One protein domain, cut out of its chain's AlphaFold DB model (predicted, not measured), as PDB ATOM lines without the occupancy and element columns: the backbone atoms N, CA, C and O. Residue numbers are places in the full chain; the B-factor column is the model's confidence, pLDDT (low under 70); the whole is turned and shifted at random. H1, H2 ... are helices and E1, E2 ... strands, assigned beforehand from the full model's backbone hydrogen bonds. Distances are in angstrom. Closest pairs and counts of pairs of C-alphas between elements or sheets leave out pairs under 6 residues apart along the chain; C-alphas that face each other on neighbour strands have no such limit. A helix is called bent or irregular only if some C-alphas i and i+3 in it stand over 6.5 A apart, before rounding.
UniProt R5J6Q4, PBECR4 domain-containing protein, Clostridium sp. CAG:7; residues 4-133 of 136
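AT A GLANCE: This is residues 4 to 133 of the 136 residues of the protein "PBECR4 domain-containing protein" of Clostridium sp. CAG:7 (UniProt R5J6Q4). A head of short helices, H1 to H6, sits at one end, and a long, narrow sheet of three strands runs away from it as an arm, with H7 packed along H1 and reaching beside the near part of the sheet, which its residues 97 to 101 only graze. H1, H2 and H4 cross in the core of the head, with H3, H5 and H6 set round them, while the link from H7 to E3 swings out in a wide loop whose residues 104 to 119 stick out free. The printed part has 130 residues, with seven named helices and three named strands in the order H1 E1 E2 H2 H3 H4 H5 H6 H7 E3; the class is mixed, helices and strands. The sheet has the order E2 E1 E3 and is antiparallel throughout. The whole is loose, with a radius of gyration of the C-alphas of 18.5 A, and elongated, spanning 57 by 35 by 21 A.

HOW THE PARTS SIT: H1, residues 4 to 15, is the hub, touching three other helices. A tight link joins it to E1, residues 17 to 25, which forms a hairpin with E2, residues 28 to 35. These strands are antiparallel at 164 degrees, with N 21 and O 32 2.8 A apart, within hydrogen-bond range. H2, residues 38 to 44, touches H1 at a steep tilt of 54 degrees, opposite ways, the closest C-alphas being those of Leu 15 and Pro 38, 7.3 A apart. H3, residues 54 to 57, is close to but not clearly touching H4, residues 60 to 68; their closest C-alphas, of Leu 55 and Ile 63, are 6.9 A apart. H4 touches H2, about perpendicular at 90 degrees, with the C-alphas of Thr 39 and Glu 61 closest at 4.6 A. H4 also touches H1, which meets it with residues 4 to 9 alone, at a steep tilt of 65 degrees; the closest C-alphas, of Leu 5 and Ile 67, are 6.0 A apart. H5, residues 74 to 77, is close to but not clearly touching H1, with the C-alphas of Leu 4 and Met 74 closest at 5.6 A. H6, residues 84 to 90, is close to but not clearly touching H1, with the C-alphas of Cys 7 and Met 90 closest at 7.4 A. H7, residues 93 to 101, touches H1 at a shallow tilt of 30 degrees, the same way, with the C-alphas of Cys 7 and Asp 94 closest at 4.3 A. E3, residues 125 to 132, is antiparallel to E1 at 167 degrees, with N 20 and O 129 2.8 A apart, within hydrogen-bond range. H7 only grazes the sheet with residues 97 to 101, and H1 only grazes it with residues 11 to 15. Every O i to N i+4 pair is within hydrogen-bond range in H4, against 7 of 8 in H1, 3 of 5 in H7, and 1 of 3 in both H2 and H6, where 3 of 4 and 2 of 4 O i to N i+3 pairs are; H3 and H5 are too short for an O i to N i+4 pair.

IN THESE COORDINATES: H1 begins at C-alpha 4, (11.325, -15.723, -43.187), and measures 17.0 A. E1 measures 26.0 A, ending at C-alpha 25, (11.818, -30.117, -7.390), and E2 measures 23.2 A. H4 measures 12.7 A and H7 13.6 A. H6 and H7 are irregular: C-alphas 85 and 88 are 7.3 A apart, and C-alphas 94 and 97 are 7.9 A apart. E3 measures 23.3 A and ends at C-alpha 132, (23.034, -33.652, -32.164).

THE WHOLE: The two C-alphas farthest apart, those of Thr 71 and Gly 118, are 58.7 A apart. The printed part has no cut. The link from H7 to E3, residues 102 to 124, is long. Mean pLDDT of the printed part is 80.2; residues 102 to 129 and residue 133 are under 70.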
ATOM      1  N   LEU A   4      12.049 -14.452 -43.187       95.06
ATOM      2  CA  LEU A   4      11.325 -15.723 -43.187       95.06
ATOM      3  C   LEU A   4      12.276 -16.881 -43.515       95.06
ATOM      4  O   LEU A   4      12.185 -17.940 -42.892       95.06
ATOM      5  N   LEU A   5      13.197 -16.659 -44.458       96.00
ATOM      6  CA  LEU A   5      14.253 -17.614 -44.777       96.00
ATOM      7  C   LEU A   5      15.215 -17.798 -43.596       96.00
ATOM      8  O   LEU A   5      15.467 -18.935 -43.220       96.00
ATOM      9  N   GLU A   6      15.674 -16.711 -42.965       95.19
ATOM     10  CA  GLU A   6      16.545 -16.778 -41.775       95.19
ATOM     11  C   GLU A   6      15.914 -17.630 -40.659       95.19
ATOM     12  O   GLU A   6      16.574 -18.475 -40.053       95.19
ATOM     13  N   CYS A   7      14.609 -17.465 -40.424       94.94
ATOM     14  CA  CYS A   7      13.859 -18.283 -39.473       94.94
ATOM     15  C   CYS A   7      13.833 -19.768 -39.869       94.94
ATOM     16  O   CYS A   7      13.926 -20.635 -38.999       94.94
ATOM     17  N   ALA A   8      13.662 -20.068 -41.159       96.19
ATOM     18  CA  ALA A   8      13.623 -21.440 -41.656       96.19
ATOM     19  C   ALA A   8      14.996 -22.119 -41.565       96.19
ATOM     20  O   ALA A   8      15.067 -23.248 -41.091       96.19
ATOM     21  N   GLU A   9      16.069 -21.420 -41.937       95.38
ATOM     22  CA  GLU A   9      17.452 -21.903 -41.825       95.38
ATOM     23  C   GLU A   9      17.832 -22.156 -40.357       95.38
ATOM     24  O   GLU A   9      18.375 -23.211 -40.028       95.38
ATOM     25  N   ALA A  10      17.475 -21.242 -39.446       93.44
ATOM     26  CA  ALA A  10      17.689 -21.431 -38.010       93.44
ATOM     27  C   ALA A  10      16.930 -22.653 -37.463       93.44
ATOM     28  O   ALA A  10      17.447 -23.392 -36.626       93.44
ATOM     29  N   PHE A  11      15.707 -22.894 -37.945       95.19
ATOM     30  CA  PHE A  11      14.921 -24.063 -37.554       95.19
ATOM     31  C   PHE A  11      15.455 -25.367 -38.155       95.19
ATOM     32  O   PHE A  11      15.435 -26.396 -37.484       95.19
ATOM     33  N   GLU A  12      15.961 -25.334 -39.390       95.50
ATOM     34  CA  GLU A  12      16.562 -26.492 -40.058       95.50
ATOM     35  C   GLU A  12      17.735 -27.051 -39.244       95.50
ATOM     36  O   GLU A  12      17.817 -28.260 -39.033       95.50
ATOM     37  N   GLN A  13      18.576 -26.177 -38.678       91.62
ATOM     38  CA  GLN A  13      19.683 -26.591 -37.806       91.62
ATOM     39  C   GLN A  13      19.222 -27.356 -36.554       91.62
ATOM     40  O   GLN A  13      19.994 -28.138 -35.995       91.62
ATOM     41  N   LEU A  14      17.974 -27.156 -36.117       90.94
ATOM     42  CA  LEU A  14      17.395 -27.817 -34.949       90.94
ATOM     43  C   LEU A  14      16.755 -29.176 -35.256       90.94
ATOM     44  O   LEU A  14      16.509 -29.932 -34.318       90.94
ATOM     45  N   LEU A  15      16.500 -29.521 -36.523       91.50
ATOM     46  CA  LEU A  15      15.860 -30.795 -36.892       91.50
ATOM     47  C   LEU A  15      16.684 -32.011 -36.447       91.50
ATOM     48  O   LEU A  15      16.132 -33.008 -35.985       91.50
ATOM     49  N   ASP A  16      18.010 -31.884 -36.488       88.38
ATOM     50  CA  ASP A  16      18.940 -32.911 -36.017       88.38
ATOM     51  C   ASP A  16      19.300 -32.759 -34.533       88.38
ATOM     52  O   ASP A  16      20.218 -33.416 -34.039       88.38
ATOM     53  N   VAL A  17      18.619 -31.887 -33.790       85.88
ATOM     54  CA  VAL A  17      18.915 -31.607 -32.384       85.88
ATOM     55  C   VAL A  17      17.805 -32.137 -31.485       85.88
ATOM     56  O   VAL A  17      16.619 -31.874 -31.672       85.88
ATOM     57  N   GLN A  18      18.211 -32.839 -30.431       86.31
ATOM     58  CA  GLN A  18      17.330 -33.250 -29.348       86.31
ATOM     59  C   GLN A  18      17.761 -32.579 -28.042       86.31
ATOM     60  O   GLN A  18      18.912 -32.717 -27.611       86.31
ATOM     61  N   TYR A  19      16.824 -31.885 -27.392       84.62
ATOM     62  CA  TYR A  19      17.038 -31.315 -26.061       84.62
ATOM     63  C   TYR A  19      16.415 -32.216 -25.006       84.62
ATOM     64  O   TYR A  19      15.236 -32.558 -25.081       84.62
ATOM     65  N   HIS A  20      17.193 -32.552 -23.988       82.06
ATOM     66  CA  HIS A  20      16.724 -33.218 -22.785       82.06
ATOM     67  C   HIS A  20      16.778 -32.242 -21.620       82.06
ATOM     68  O   HIS A  20      17.850 -31.778 -21.223       82.06
ATOM     69  N   ILE A  21      15.607 -31.933 -21.083       82.38
ATOM     70  CA  ILE A  21      15.403 -30.974 -20.008       82.38
ATOM     71  C   ILE A  21      15.042 -31.754 -18.752       82.38
ATOM     72  O   ILE A  21      14.017 -32.429 -18.706       82.38
ATOM     73  N   VAL A  22      15.869 -31.641 -17.719       78.25
ATOM     74  CA  VAL A  22      15.673 -32.325 -16.440       78.25
ATOM     75  C   VAL A  22      15.390 -31.291 -15.355       78.25
ATOM     76  O   VAL A  22      16.197 -30.398 -15.090       78.25
ATOM     77  N   LEU A  23      14.226 -31.422 -14.720       80.69
ATOM     78  CA  LEU A  23      13.686 -30.519 -13.708       80.69
ATOM     79  C   LEU A  23      13.631 -31.235 -12.355       80.69
ATOM     80  O   LEU A  23      12.837 -32.155 -12.161       80.69
ATOM     81  N   GLY A  24      14.437 -30.792 -11.392       76.75
ATOM     82  CA  GLY A  24      14.404 -31.287 -10.015       76.75
ATOM     83  C   GLY A  24      13.609 -30.361  -9.092       76.75
ATOM     84  O   GLY A  24      13.966 -29.193  -8.924       76.75
ATOM     85  N   ARG A  25      12.552 -30.863  -8.434       78.06
ATOM     86  CA  ARG A  25      11.818 -30.117  -7.390       78.06
ATOM     87  C   ARG A  25      11.241 -31.040  -6.317       78.06
ATOM     88  O   ARG A  25      10.502 -31.965  -6.626       78.06
ATOM     89  N   LYS A  26      11.488 -30.728  -5.034       77.44
ATOM     90  CA  LYS A  26      10.922 -31.447  -3.865       77.44
ATOM     91  C   LYS A  26      11.049 -32.980  -3.984       77.44
ATOM     92  O   LYS A  26      10.051 -33.689  -3.896       77.44
ATOM     93  N   ASN A  27      12.267 -33.476  -4.209       71.56
ATOM     94  CA  ASN A  27      12.574 -34.903  -4.414       71.56
ATOM     95  C   ASN A  27      11.851 -35.568  -5.603       71.56
ATOM     96  O   ASN A  27      11.812 -36.791  -5.680       71.56
ATOM     97  N   ARG A  28      11.277 -34.793  -6.530       74.94
ATOM     98  CA  ARG A  28      10.747 -35.295  -7.799       74.94
ATOM     99  C   ARG A  28      11.624 -34.811  -8.944       74.94
ATOM    100  O   ARG A  28      11.985 -33.634  -8.985       74.94
ATOM    101  N   LEU A  29      11.940 -35.735  -9.841       81.50
ATOM    102  CA  LEU A  29      12.602 -35.480 -11.110       81.50
ATOM    103  C   LEU A  29      11.534 -35.528 -12.207       81.50
ATOM    104  O   LEU A  29      10.768 -36.489 -12.270       81.50
ATOM    105  N   THR A  30      11.468 -34.497 -13.039       82.12
ATOM    106  CA  THR A  30      10.654 -34.483 -14.257       82.12
ATOM    107  C   THR A  30      11.590 -34.330 -15.442       82.12
ATOM    108  O   THR A  30      12.379 -33.389 -15.481       82.12
ATOM    109  N   GLU A  31      11.480 -35.225 -16.413       81.38
ATOM    110  CA  GLU A  31      12.264 -35.184 -17.643       81.38
ATOM    111  C   GLU A  31      11.361 -34.796 -18.815       81.38
ATOM    112  O   GLU A  31      10.249 -35.308 -18.958       81.38
ATOM    113  N   LEU A  32      11.835 -33.876 -19.650       82.19
ATOM    114  CA  LEU A  32      11.216 -33.485 -20.910       82.19
ATOM    115  C   LEU A  32      12.205 -33.729 -22.044       82.19
ATOM    116  O   LEU A  32      13.383 -33.406 -21.926       82.19
ATOM    117  N   THR A  33      11.714 -34.246 -23.166       82.94
ATOM    118  CA  THR A  33      12.494 -34.347 -24.402       82.94
ATOM    119  C   THR A  33      11.835 -33.477 -25.461       82.94
ATOM    120  O   THR A  33      10.661 -33.677 -25.766       82.94
ATOM    121  N   LEU A  34      12.575 -32.515 -26.010       85.50
ATOM    122  CA  LEU A  34      12.145 -31.700 -27.143       85.50
ATOM    123  C   LEU A  34      12.823 -32.206 -28.413       85.50
ATOM    124  O   LEU A  34      14.039 -32.411 -28.445       85.50
ATOM    125  N   ARG A  35      12.007 -32.392 -29.447       89.25
ATOM    126  CA  ARG A  35      12.405 -32.733 -30.812       89.25
ATOM    127  C   ARG A  35      11.741 -31.744 -31.754       89.25
ATOM    128  O   ARG A  35      10.654 -31.255 -31.448       89.25
ATOM    129  N   PHE A  36      12.387 -31.489 -32.879       90.69
ATOM    130  CA  PHE A  36      11.874 -30.595 -33.904       90.69
ATOM    131  C   PHE A  36      11.432 -31.403 -35.111       90.69
ATOM    132  O   PHE A  36      12.067 -32.388 -35.477       90.69
ATOM    133  N   ASP A  37      10.319 -30.982 -35.696       94.88
ATOM    134  CA  ASP A  37       9.745 -31.588 -36.885       94.88
ATOM    135  C   ASP A  37       9.425 -30.472 -37.891       94.88
ATOM    136  O   ASP A  37       8.903 -29.424 -37.480       94.88
ATOM    137  N   PRO A  38       9.714 -30.653 -39.193       95.31
ATOM    138  CA  PRO A  38       9.434 -29.648 -40.221       95.31
ATOM    139  C   PRO A  38       7.980 -29.154 -40.227       95.31
ATOM    140  O   PRO A  38       7.707 -27.991 -40.534       95.31
ATOM    141  N   THR A  39       7.023 -30.013 -39.866       95.62
ATOM    142  CA  THR A  39       5.597 -29.669 -39.846       95.62
ATOM    143  C   THR A  39       5.235 -28.667 -38.745       95.62
ATOM    144  O   THR A  39       4.250 -27.934 -38.894       95.62
ATOM    145  N   GLU A  40       6.041 -28.570 -37.684       94.19
ATOM    146  CA  GLU A  40       5.810 -27.670 -36.549       94.19
ATOM    147  C   GLU A  40       6.216 -26.223 -36.855       94.19
ATOM    148  O   GLU A  40       5.611 -25.286 -36.321       94.19
ATOM    149  N   PHE A  41       7.162 -26.011 -37.780       95.44
ATOM    150  CA  PHE A  41       7.622 -24.679 -38.195       95.44
ATOM    151  C   PHE A  41       6.453 -23.740 -38.533       95.44
ATOM    152  O   PHE A  41       6.389 -22.591 -38.088       95.44
ATOM    153  N   HIS A  42       5.463 -24.265 -39.262       94.69
ATOM    154  CA  HIS A  42       4.275 -23.530 -39.703       94.69
ATOM    155  C   HIS A  42       3.466 -22.931 -38.541       94.69
ATOM    156  O   HIS A  42       2.956 -21.805 -38.621       94.69
ATOM    157  N   HIS A  43       3.365 -23.653 -37.425       92.94
ATOM    158  CA  HIS A  43       2.668 -23.185 -36.229       92.94
ATOM    159  C   HIS A  43       3.531 -22.258 -35.373       92.94
ATOM    160  O   HIS A  43       3.030 -21.245 -34.854       92.94
ATOM    161  N   LEU A  44       4.816 -22.584 -35.270       92.56
ATOM    162  CA  LEU A  44       5.799 -21.868 -34.471       92.56
ATOM    163  C   LEU A  44       6.027 -20.439 -34.980       92.56
ATOM    164  O   LEU A  44       5.833 -19.498 -34.210       92.56
ATOM    165  N   VAL A  45       6.277 -20.266 -36.281       92.94
ATOM    166  CA  VAL A  45       6.422 -18.941 -36.920       92.94
ATOM    167  C   VAL A  45       5.070 -18.237 -37.106       92.94
ATOM    168  O   VAL A  45       4.990 -17.019 -37.226       92.94
ATOM    169  N   GLY A  46       3.965 -18.987 -37.053       93.19
ATOM    170  CA  GLY A  46       2.614 -18.421 -37.076       93.19
ATOM    171  C   GLY A  46       1.967 -18.332 -38.455       93.19
ATOM    172  O   GLY A  46       0.904 -17.729 -38.568       93.19
ATOM    173  N   LEU A  47       2.513 -18.997 -39.473       95.06
ATOM    174  CA  LEU A  47       1.956 -19.029 -40.833       95.06
ATOM    175  C   LEU A  47       0.483 -19.476 -40.882       95.06
ATOM    176  O   LEU A  47      -0.287 -18.981 -41.703       95.06
ATOM    177  N   HIS A  48       0.046 -20.337 -39.958       94.75
ATOM    178  CA  HIS A  48      -1.364 -20.732 -39.815       94.75
ATOM    179  C   HIS A  48      -2.337 -19.567 -39.512       94.75
ATOM    180  O   HIS A  48      -3.551 -19.724 -39.664       94.75
ATOM    181  N   LYS A  49      -1.841 -18.405 -39.063       94.69
ATOM    182  CA  LYS A  49      -2.645 -17.195 -38.816       94.69
ATOM    183  C   LYS A  49      -2.960 -16.419 -40.093       94.69
ATOM    184  O   LYS A  49      -3.945 -15.689 -40.114       94.69
ATOM    185  N   LEU A  50      -2.204 -16.631 -41.172       95.69
ATOM    186  CA  LEU A  50      -2.382 -15.953 -42.462       95.69
ATOM    187  C   LEU A  50      -3.546 -16.569 -43.257       95.69
ATOM    188  O   LEU A  50      -3.373 -17.094 -44.352       95.69
ATOM    189  N   ARG A  51      -4.748 -16.580 -42.663       94.25
ATOM    190  CA  ARG A  51      -5.929 -17.364 -43.095       94.25
ATOM    191  C   ARG A  51      -6.434 -17.031 -44.503       94.25
ATOM    192  O   ARG A  51      -7.194 -17.814 -45.084       94.25
ATOM    193  N   ASP A  52      -6.067 -15.863 -45.006       94.50
ATOM    194  CA  ASP A  52      -6.344 -15.354 -46.348       94.50
ATOM    195  C   ASP A  52      -5.367 -15.886 -47.409       94.50
ATOM    196  O   ASP A  52      -5.708 -15.910 -48.590       94.50
ATOM    197  N   LEU A  53      -4.198 -16.391 -47.011       94.88
ATOM    198  CA  LEU A  53      -3.237 -17.022 -47.910       94.88
ATOM    199  C   LEU A  53      -3.464 -18.536 -48.003       94.88
ATOM    200  O   LEU A  53      -3.765 -19.220 -47.022       94.88
ATOM    201  N   ARG A  54      -3.249 -19.101 -49.201       92.75
ATOM    202  CA  ARG A  54      -3.350 -20.557 -49.433       92.75
ATOM    203  C   ARG A  54      -2.368 -21.355 -48.573       92.75
ATOM    204  O   ARG A  54      -2.705 -22.448 -48.126       92.75
ATOM    205  N   LEU A  55      -1.197 -20.784 -48.283       93.12
ATOM    206  CA  LEU A  55      -0.173 -21.411 -47.444       93.12
ATOM    207  C   LEU A  55      -0.655 -21.694 -46.013       93.12
ATOM    208  O   LEU A  55      -0.209 -22.658 -45.404       93.12
ATOM    209  N   ALA A  56      -1.617 -20.945 -45.462       92.38
ATOM    210  CA  ALA A  56      -2.105 -21.223 -44.107       92.38
ATOM    211  C   ALA A  56      -2.828 -22.577 -43.986       92.38
ATOM    212  O   ALA A  56      -2.952 -23.105 -42.883       92.38
ATOM    213  N   ARG A  57      -3.293 -23.143 -45.109       91.94
ATOM    214  CA  ARG A  57      -3.969 -24.451 -45.181       91.94
ATOM    215  C   ARG A  57      -3.187 -25.489 -45.994       91.94
ATOM    216  O   ARG A  57      -3.690 -26.587 -46.210       91.94
ATOM    217  N   GLY A  58      -2.007 -25.132 -46.501       92.25
ATOM    218  CA  GLY A  58      -1.189 -26.028 -47.313       92.25
ATOM    219  C   GLY A  58      -0.487 -27.099 -46.478       92.25
ATOM    220  O   GLY A  58      -0.529 -27.088 -45.247       92.25
ATOM    221  N   ASN A  59       0.184 -28.026 -47.162       96.25
ATOM    222  CA  ASN A  59       1.032 -29.011 -46.499       96.25
ATOM    223  C   ASN A  59       2.208 -28.288 -45.810       96.25
ATOM    224  O   ASN A  59       2.976 -27.590 -46.469       96.25
ATOM    225  N   ARG A  60       2.307 -28.442 -44.485       96.12
ATOM    226  CA  ARG A  60       3.212 -27.670 -43.617       96.12
ATOM    227  C   ARG A  60       4.681 -27.944 -43.911       96.12
ATOM    228  O   ARG A  60       5.446 -27.000 -44.064       96.12
ATOM    229  N   GLU A  61       5.036 -29.217 -44.050       96.62
ATOM    230  CA  GLU A  61       6.386 -29.654 -44.408       96.62
ATOM    231  C   GLU A  61       6.777 -29.139 -45.796       96.62
ATOM    232  O   GLU A  61       7.837 -28.544 -45.974       96.62
ATOM    233  N   LYS A  62       5.878 -29.262 -46.779       97.00
ATOM    234  CA  LYS A  62       6.126 -28.728 -48.123       97.00
ATOM    235  C   LYS A  62       6.359 -27.219 -48.099       97.00
ATOM    236  O   LYS A  62       7.252 -26.742 -48.788       97.00
ATOM    237  N   ILE A  63       5.568 -26.473 -47.329       97.06
ATOM    238  CA  ILE A  63       5.739 -25.021 -47.187       97.06
ATOM    239  C   ILE A  63       7.092 -24.694 -46.559       97.06
ATOM    240  O   ILE A  63       7.762 -23.785 -47.038       97.06
ATOM    241  N   PHE A  64       7.505 -25.435 -45.529       97.56
ATOM    242  CA  PHE A  64       8.814 -25.261 -44.905       97.56
ATOM    243  C   PHE A  64       9.950 -25.406 -45.931       97.56
ATOM    244  O   PHE A  64      10.744 -24.483 -46.102       97.56
ATOM    245  N   TYR A  65       9.956 -26.488 -46.714       97.56
ATOM    246  CA  TYR A  65      10.970 -26.676 -47.757       97.56
ATOM    247  C   TYR A  65      10.854 -25.678 -48.918       97.56
ATOM    248  O   TYR A  65      11.867 -25.303 -49.498       97.56
ATOM    249  N   GLN A  66       9.649 -25.195 -49.239       97.12
ATOM    250  CA  GLN A  66       9.457 -24.124 -50.227       97.12
ATOM    251  C   GLN A  66      10.037 -22.781 -49.770       97.12
ATOM    252  O   GLN A  66      10.450 -21.981 -50.609       97.12
ATOM    253  N   ILE A  67      10.056 -22.518 -48.462       97.12
ATOM    254  CA  ILE A  67      10.713 -21.338 -47.894       97.12
ATOM    255  C   ILE A  67      12.233 -21.499 -48.003       97.12
ATOM    256  O   ILE A  67      12.888 -20.609 -48.538       97.12
ATOM    257  N   LEU A  68      12.781 -22.656 -47.612       96.69
ATOM    258  CA  LEU A  68      14.216 -22.958 -47.751       96.69
ATOM    259  C   LEU A  68      14.694 -22.875 -49.210       96.69
ATOM    260  O   LEU A  68      15.765 -22.343 -49.496       96.69
ATOM    261  N   SER A  69      13.869 -23.318 -50.166       96.69
ATOM    262  CA  SER A  69      14.154 -23.205 -51.602       96.69
ATOM    263  C   SER A  69      13.862 -21.821 -52.195       96.69
ATOM    264  O   SER A  69      13.903 -21.667 -53.418       96.69
ATOM    265  N   LYS A  70      13.533 -20.817 -51.366       95.56
ATOM    266  CA  LYS A  70      13.216 -19.429 -51.762       95.56
ATOM    267  C   LYS A  70      12.037 -19.309 -52.734       95.56
ATOM    268  O   LYS A  70      11.908 -18.326 -53.455       95.56
ATOM    269  N   THR A  71      11.179 -20.326 -52.781       96.25
ATOM    270  CA  THR A  71       9.950 -20.335 -53.588       96.25
ATOM    271  C   THR A  71       8.832 -19.545 -52.912       96.25
ATOM    272  O   THR A  71       7.985 -18.988 -53.602       96.25
ATOM    273  N   ILE A  72       8.824 -19.512 -51.577       95.25
ATOM    274  CA  ILE A  72       7.986 -18.623 -50.769       95.25
ATOM    275  C   ILE A  72       8.923 -17.678 -50.031       95.25
ATOM    276  O   ILE A  72       9.826 -18.139 -49.334       95.25
ATOM    277  N   CYS A  73       8.686 -16.378 -50.158       95.38
ATOM    278  CA  CYS A  73       9.518 -15.354 -49.536       95.38
ATOM    279  C   CYS A  73       8.711 -14.426 -48.622       95.38
ATOM    280  O   CYS A  73       7.475 -14.494 -48.523       95.38
ATOM    281  N   MET A  74       9.419 -13.522 -47.952       94.50
ATOM    282  CA  MET A  74       8.823 -12.523 -47.071       94.50
ATOM    283  C   MET A  74       7.726 -11.694 -47.760       94.50
ATOM    284  O   MET A  74       6.705 -11.351 -47.153       94.50
ATOM    285  N   GLU A  75       7.923 -11.354 -49.031       94.19
ATOM    286  CA  GLU A  75       6.986 -10.567 -49.831       94.19
ATOM    287  C   GLU A  75       5.654 -11.297 -50.037       94.19
ATOM    288  O   GLU A  75       4.613 -10.647 -50.134       94.19
ATOM    289  N   ASP A  76       5.651 -12.631 -50.060       94.19
ATOM    290  CA  ASP A  76       4.429 -13.418 -50.216       94.19
ATOM    291  C   ASP A  76       3.575 -13.419 -48.957       94.19
ATOM    292  O   ASP A  76       2.350 -13.298 -49.040       94.19
ATOM    293  N   ILE A  77       4.205 -13.504 -47.782       94.25
ATOM    294  CA  ILE A  77       3.477 -13.513 -46.509       94.25
ATOM    295  C   ILE A  77       2.994 -12.114 -46.106       94.25
ATOM    296  O   ILE A  77       1.919 -11.986 -45.517       94.25
ATOM    297  N   LYS A  78       3.724 -11.058 -46.494       95.06
ATOM    298  CA  LYS A  78       3.346  -9.649 -46.264       95.06
ATOM    299  C   LYS A  78       2.065  -9.228 -46.988       95.06
ATOM    300  O   LYS A  78       1.458  -8.236 -46.600       95.06
ATOM    301  N   LYS A  79       1.629  -9.977 -48.010       94.19
ATOM    302  CA  LYS A  79       0.350  -9.749 -48.711       94.19
ATOM    303  C   LYS A  79      -0.866 -10.033 -47.820       94.19
ATOM    304  O   LYS A  79      -1.964  -9.589 -48.140       94.19
ATOM    305  N   SER A  80      -0.687 -10.788 -46.736       95.94
ATOM    306  CA  SER A  80      -1.768 -11.116 -45.812       95.94
ATOM    307  C   SER A  80      -2.177  -9.913 -44.971       95.94
ATOM    308  O   SER A  80      -1.337  -9.253 -44.357       95.94
ATOM    309  N   ARG A  81      -3.486  -9.709 -44.805       95.75
ATOM    310  CA  ARG A  81      -4.015  -8.729 -43.839       95.75
ATOM    311  C   ARG A  81      -3.741  -9.107 -42.379       95.75
ATOM    312  O   ARG A  81      -3.837  -8.259 -41.501       95.75
ATOM    313  N   TYR A  82      -3.425 -10.377 -42.126       95.31
ATOM    314  CA  TYR A  82      -3.107 -10.920 -40.806       95.31
ATOM    315  C   TYR A  82      -1.604 -10.915 -40.514       95.31
ATOM    316  O   TYR A  82      -1.187 -11.364 -39.450       95.31
ATOM    317  N   PHE A  83      -0.781 -10.410 -41.438       94.75
ATOM    318  CA  PHE A  83       0.662 -10.327 -41.253       94.75
ATOM    319  C   PHE A  83       1.081  -9.618 -39.944       94.75
ATOM    320  O   PHE A  83       1.964 -10.147 -39.266       94.75
ATOM    321  N   PRO A  84       0.430  -8.519 -39.499       93.75
ATOM    322  CA  PRO A  84       0.764  -7.888 -38.220       93.75
ATOM    323  C   PRO A  84       0.655  -8.815 -36.998       93.75
ATOM    324  O   PRO A  84       1.404  -8.653 -36.044       93.75
ATOM    325  N   GLU A  85      -0.217  -9.833 -37.028       91.25
ATOM    326  CA  GLU A  85      -0.389 -10.775 -35.908       91.25
ATOM    327  C   GLU A  85       0.810 -11.716 -35.708       91.25
ATOM    328  O   GLU A  85       0.927 -12.356 -34.660       91.25
ATOM    329  N   ILE A  86       1.681 -11.853 -36.715       91.25
ATOM    330  CA  ILE A  86       2.807 -12.796 -36.682       91.25
ATOM    331  C   ILE A  86       4.170 -12.112 -36.566       91.25
ATOM    332  O   ILE A  86       5.153 -12.798 -36.290       91.25
ATOM    333  N   GLN A  87       4.243 -10.787 -36.737       89.06
ATOM    334  CA  GLN A  87       5.508 -10.043 -36.745       89.06
ATOM    335  C   GLN A  87       6.305 -10.257 -35.455       89.06
ATOM    336  O   GLN A  87       7.457 -10.679 -35.521       89.06
ATOM    337  N   ASP A  88       5.671 -10.067 -34.296       85.00
ATOM    338  CA  ASP A  88       6.329 -10.212 -32.991       85.00
ATOM    339  C   ASP A  88       6.788 -11.649 -32.717       85.00
ATOM    340  O   ASP A  88       7.814 -11.871 -32.075       85.00
ATOM    341  N   ARG A  89       6.038 -12.644 -33.215       83.81
ATOM    342  CA  ARG A  89       6.383 -14.066 -33.048       83.81
ATOM    343  C   ARG A  89       7.603 -14.446 -33.875       83.81
ATOM    344  O   ARG A  89       8.416 -15.243 -33.420       83.81
ATOM    345  N   MET A  90       7.703 -13.893 -35.078       86.56
ATOM    346  CA  MET A  90       8.777 -14.195 -36.012       86.56
ATOM    347  C   MET A  90      10.064 -13.433 -35.675       86.56
ATOM    348  O   MET A  90      11.136 -13.995 -35.833       86.56
ATOM    349  N   PHE A  91       9.964 -12.217 -35.125       85.00
ATOM    350  CA  PHE A  91      11.100 -11.312 -34.890       85.00
ATOM    351  C   PHE A  91      12.260 -11.889 -34.056       85.00
ATOM    352  O   PHE A  91      13.393 -11.431 -34.180       85.00
ATOM    353  N   PHE A  92      11.984 -12.850 -33.170       81.94
ATOM    354  CA  PHE A  92      13.010 -13.525 -32.362       81.94
ATOM    355  C   PHE A  92      13.195 -14.998 -32.733       81.94
ATOM    356  O   PHE A  92      13.930 -15.716 -32.050       81.94
ATOM    357  N   PHE A  93      12.487 -15.476 -33.756       89.62
ATOM    358  CA  PHE A  93      12.454 -16.892 -34.089       89.62
ATOM    359  C   PHE A  93      13.765 -17.365 -34.719       89.62
ATOM    360  O   PHE A  93      14.202 -18.476 -34.439       89.62
ATOM    361  N   ASP A  94      14.452 -16.497 -35.459       87.31
ATOM    362  CA  ASP A  94      15.826 -16.699 -35.938       87.31
ATOM    363  C   ASP A  94      16.818 -17.013 -34.799       87.31
ATOM    364  O   ASP A  94      17.830 -17.678 -35.003       87.31
ATOM    365  N   LYS A  95      16.508 -16.590 -33.567       87.25
ATOM    366  CA  LYS A  95      17.350 -16.787 -32.374       87.25
ATOM    367  C   LYS A  95      16.899 -17.960 -31.510       87.25
ATOM    368  O   LYS A  95      17.367 -18.080 -30.378       87.25
ATOM    369  N   ILE A  96      16.004 -18.820 -31.999       87.12
ATOM    370  CA  ILE A  96      15.424 -19.921 -31.218       87.12
ATOM    371  C   ILE A  96      16.487 -20.847 -30.612       87.12
ATOM    372  O   ILE A  96      16.398 -21.174 -29.429       87.12
ATOM    373  N   GLU A  97      17.527 -21.203 -31.366       86.00
ATOM    374  CA  GLU A  97      18.622 -22.035 -30.862       86.00
ATOM    375  C   GLU A  97      19.379 -21.331 -29.732       86.00
ATOM    376  O   GLU A  97      19.569 -21.907 -28.664       86.00
ATOM    377  N   TYR A  98      19.731 -20.053 -29.912       84.94
ATOM    378  CA  TYR A  98      20.371 -19.260 -28.863       84.94
ATOM    379  C   TYR A  98      19.489 -19.142 -27.613       84.94
ATOM    380  O   TYR A  98      19.994 -19.211 -26.495       84.94
ATOM    381  N   LEU A  99      18.172 -18.986 -27.771       81.38
ATOM    382  CA  LEU A  99      17.243 -18.929 -26.642       81.38
ATOM    383  C   LEU A  99      17.228 -20.250 -25.860       81.38
ATOM    384  O   LEU A  99      17.265 -20.211 -24.629       81.38
ATOM    385  N   LEU A 100      17.226 -21.391 -26.554       80.31
ATOM    386  CA  LEU A 100      17.262 -22.726 -25.945       80.31
ATOM    387  C   LEU A 100      18.621 -23.047 -25.303       80.31
ATOM    388  O   LEU A 100      18.661 -23.615 -24.214       80.31
ATOM    389  N   ASP A 101      19.718 -22.663 -25.954       80.69
ATOM    390  CA  ASP A 101      21.090 -22.944 -25.513       80.69
ATOM    391  C   ASP A 101      21.547 -21.987 -24.411       80.69
ATOM    392  O   ASP A 101      22.337 -22.342 -23.530       80.69
ATOM    393  N   SER A 102      21.036 -20.755 -24.419       68.75
ATOM    394  CA  SER A 102      21.219 -19.864 -23.293       68.75
ATOM    395  C   SER A 102      20.447 -20.463 -22.117       68.75
ATOM    396  O   SER A 102      19.231 -20.348 -22.025       68.75
ATOM    397  N   ASN A 103      21.156 -21.028 -21.134       56.97
ATOM    398  CA  ASN A 103      20.614 -21.406 -19.813       56.97
ATOM    399  C   ASN A 103      19.920 -20.233 -19.069       56.97
ATOM    400  O   ASN A 103      19.500 -20.362 -17.920       56.97
ATOM    401  N   LYS A 104      19.829 -19.063 -19.712       52.44
ATOM    402  CA  LYS A 104      18.983 -17.925 -19.374       52.44
ATOM    403  C   LYS A 104      17.539 -18.104 -19.843       52.44
ATOM    404  O   LYS A 104      16.799 -17.127 -19.739       52.44
ATOM    405  N   THR A 105      17.140 -19.272 -20.361       48.94
ATOM    406  CA  THR A 105      15.765 -19.545 -20.783       48.94
ATOM    407  C   THR A 105      14.838 -19.279 -19.612       48.94
ATOM    408  O   THR A 105      14.680 -20.072 -18.687       48.94
ATOM    409  N   VAL A 106      14.300 -18.064 -19.654       43.41
ATOM    410  CA  VAL A 106      13.014 -17.608 -19.180       43.41
ATOM    411  C   VAL A 106      12.161 -18.836 -18.906       43.41
ATOM    412  O   VAL A 106      11.493 -19.363 -19.793       43.41
ATOM    413  N   PHE A 107      12.182 -19.301 -17.653       41.88
ATOM    414  CA  PHE A 107      10.993 -19.914 -17.111       41.88
ATOM    415  C   PHE A 107       9.936 -18.862 -17.363       41.88
ATOM    416  O   PHE A 107       9.928 -17.817 -16.705       41.88
ATOM    417  N   LEU A 108       9.101 -19.123 -18.372       34.72
ATOM    418  CA  LEU A 108       7.784 -18.549 -18.442       34.72
ATOM    419  C   LEU A 108       7.313 -18.503 -17.006       34.72
ATOM    420  O   LEU A 108       7.266 -19.513 -16.299       34.72
ATOM    421  N   GLN A 109       7.087 -17.273 -16.602       33.16
ATOM    422  CA  GLN A 109       6.310 -16.810 -15.492       33.16
ATOM    423  C   GLN A 109       4.923 -17.472 -15.562       33.16
ATOM    424  O   GLN A 109       3.897 -16.813 -15.635       33.16
ATOM    425  N   VAL A 110       4.867 -18.802 -15.499       31.27
ATOM    426  CA  VAL A 110       3.791 -19.525 -14.855       31.27
ATOM    427  C   VAL A 110       4.001 -19.188 -13.391       31.27
ATOM    428  O   VAL A 110       4.682 -19.874 -12.628       31.27
ATOM    429  N   LEU A 111       3.493 -18.005 -13.053       32.66
ATOM    430  CA  LEU A 111       3.105 -17.604 -11.724       32.66
ATOM    431  C   LEU A 111       2.336 -18.780 -11.130       32.66
ATOM    432  O   LEU A 111       1.127 -18.896 -11.299       32.66
ATOM    433  N   PHE A 112       3.027 -19.676 -10.434       35.78
ATOM    434  CA  PHE A 112       2.351 -20.479  -9.440       35.78
ATOM    435  C   PHE A 112       1.862 -19.468  -8.401       35.78
ATOM    436  O   PHE A 112       2.702 -18.771  -7.814       35.78
ATOM    437  N   PRO A 113       0.542 -19.315  -8.187       35.62
ATOM    438  CA  PRO A 113       0.053 -18.422  -7.153       35.62
ATOM    439  C   PRO A 113       0.717 -18.841  -5.842       35.62
ATOM    440  O   PRO A 113       0.734 -20.023  -5.486       35.62
ATOM    441  N   LYS A 114       1.340 -17.874  -5.156       39.44
ATOM    442  CA  LYS A 114       1.941 -18.065  -3.833       39.44
ATOM    443  C   LYS A 114       0.929 -18.787  -2.933       39.44
ATOM    444  O   LYS A 114       0.035 -18.148  -2.393       39.44
ATOM    445  N   ARG A 115       1.129 -20.077  -2.665       36.78
ATOM    446  CA  ARG A 115       0.767 -20.633  -1.359       36.78
ATOM    447  C   ARG A 115       2.009 -20.615  -0.487       36.78
ATOM    448  O   ARG A 115       2.993 -21.310  -0.745       36.78
ATOM    449  N   ARG A 116       1.964 -19.731   0.510       46.00
ATOM    450  CA  ARG A 116       2.815 -19.798   1.696       46.00
ATOM    451  C   ARG A 116       2.535 -21.138   2.370       46.00
ATOM    452  O   ARG A 116       1.375 -21.455   2.577       46.00
ATOM    453  N   GLU A 117       3.590 -21.898   2.634       36.81
ATOM    454  CA  GLU A 117       3.899 -22.526   3.927       36.81
ATOM    455  C   GLU A 117       5.049 -23.531   3.761       36.81
ATOM    456  O   GLU A 117       5.183 -24.193   2.731       36.81
ATOM    457  N   GLY A 118       5.911 -23.594   4.777       33.44
ATOM    458  CA  GLY A 118       6.933 -24.630   4.923       33.44
ATOM    459  C   GLY A 118       8.272 -24.325   4.255       33.44
ATOM    460  O   GLY A 118       8.522 -24.660   3.095       33.44
ATOM    461  N   LEU A 119       9.174 -23.722   5.024       37.75
ATOM    462  CA  LEU A 119      10.592 -23.602   4.722       37.75
ATOM    463  C   LEU A 119      11.269 -24.973   4.940       37.75
ATOM    464  O   LEU A 119      11.837 -25.233   5.995       37.75
ATOM    465  N   HIS A 120      11.190 -25.881   3.964       35.59
ATOM    466  CA  HIS A 120      12.052 -27.067   3.961       35.59
ATOM    467  C   HIS A 120      12.372 -27.530   2.530       35.59
ATOM    468  O   HIS A 120      11.490 -27.936   1.779       35.59
ATOM    469  N   LYS A 121      13.664 -27.430   2.174       40.00
ATOM    470  CA  LYS A 121      14.334 -27.922   0.950       40.00
ATOM    471  C   LYS A 121      13.883 -27.263  -0.372       40.00
ATOM    472  O   LYS A 121      13.128 -27.829  -1.157       40.00
ATOM    473  N   ARG A 122      14.369 -26.036  -0.630       42.94
ATOM    474  CA  ARG A 122      14.124 -25.241  -1.858       42.94
ATOM    475  C   ARG A 122      15.340 -25.169  -2.801       42.94
ATOM    476  O   ARG A 122      15.668 -24.096  -3.289       42.94
ATOM    477  N   THR A 123      16.008 -26.274  -3.098       45.25
ATOM    478  CA  THR A 123      16.930 -26.319  -4.244       45.25
ATOM    479  C   THR A 123      16.152 -26.852  -5.443       45.25
ATOM    480  O   THR A 123      15.772 -28.018  -5.480       45.25
ATOM    481  N   SER A 124      15.798 -25.958  -6.369       52.75
ATOM    482  CA  SER A 124      15.324 -26.358  -7.699       52.75
ATOM    483  C   SER A 124      16.558 -26.397  -8.590       52.75
ATOM    484  O   SER A 124      17.277 -25.402  -8.642       52.75
ATOM    485  N   SER A 125      16.834 -27.530  -9.223       58.25
ATOM    486  CA  SER A 125      17.921 -27.663 -10.191       58.25
ATOM    487  C   SER A 125      17.327 -27.898 -11.577       58.25
ATOM    488  O   SER A 125      16.354 -28.638 -11.729       58.25
ATOM    489  N   LEU A 126      17.880 -27.209 -12.574       56.66
ATOM    490  CA  LEU A 126      17.540 -27.365 -13.982       56.66
ATOM    491  C   LEU A 126      18.822 -27.723 -14.722       56.66
ATOM    492  O   LEU A 126      19.818 -27.011 -14.606       56.66
ATOM    493  N   TYR A 127      18.768 -28.805 -15.487       57.88
ATOM    494  CA  TYR A 127      19.831 -29.200 -16.396       57.88
ATOM    495  C   TYR A 127      19.236 -29.363 -17.789       57.88
ATOM    496  O   TYR A 127      18.203 -30.013 -17.952       57.88
ATOM    497  N   ILE A 128      19.883 -28.765 -18.783       64.00
ATOM    498  CA  ILE A 128      19.553 -28.941 -20.194       64.00
ATOM    499  C   ILE A 128      20.752 -29.630 -20.829       64.00
ATOM    500  O   ILE A 128      21.884 -29.165 -20.699       64.00
ATOM    501  N   THR A 129      20.512 -30.757 -21.491       66.88
ATOM    502  CA  THR A 129      21.525 -31.434 -22.302       66.88
ATOM    503  C   THR A 129      21.062 -31.457 -23.750       66.88
ATOM    504  O   THR A 129      19.893 -31.713 -24.039       66.88
ATOM    505  N   LYS A 130      21.978 -31.133 -24.661       73.31
ATOM    506  CA  LYS A 130      21.746 -31.069 -26.103       73.31
ATOM    507  C   LYS A 130      22.521 -32.202 -26.760       73.31
ATOM    508  O   LYS A 130      23.720 -32.343 -26.521       73.31
ATOM    509  N   LYS A 131      21.848 -33.002 -27.582       75.88
ATOM    510  CA  LYS A 131      22.476 -34.040 -28.403       75.88
ATOM    511  C   LYS A 131      22.160 -33.759 -29.866       75.88
ATOM    512  O   LYS A 131      20.990 -33.629 -30.215       75.88
ATOM    513  N   ARG A 132      23.192 -33.676 -30.706       73.81
ATOM    514  CA  ARG A 132      23.034 -33.652 -32.164       73.81
ATOM    515  C   ARG A 132      23.002 -35.094 -32.666       73.81
ATOM    516  O   ARG A 132      23.834 -35.909 -32.260       73.81
ATOM    517  N   ASN A 133      22.019 -35.424 -33.486       65.06
ATOM    518  CA  ASN A 133      21.937 -36.702 -34.166       65.06
ATOM    519  C   ASN A 133      22.960 -36.674 -35.301       65.06
ATOM    520  O   ASN A 133      22.777 -35.989 -36.301       65.06
TER     521      ASN A 133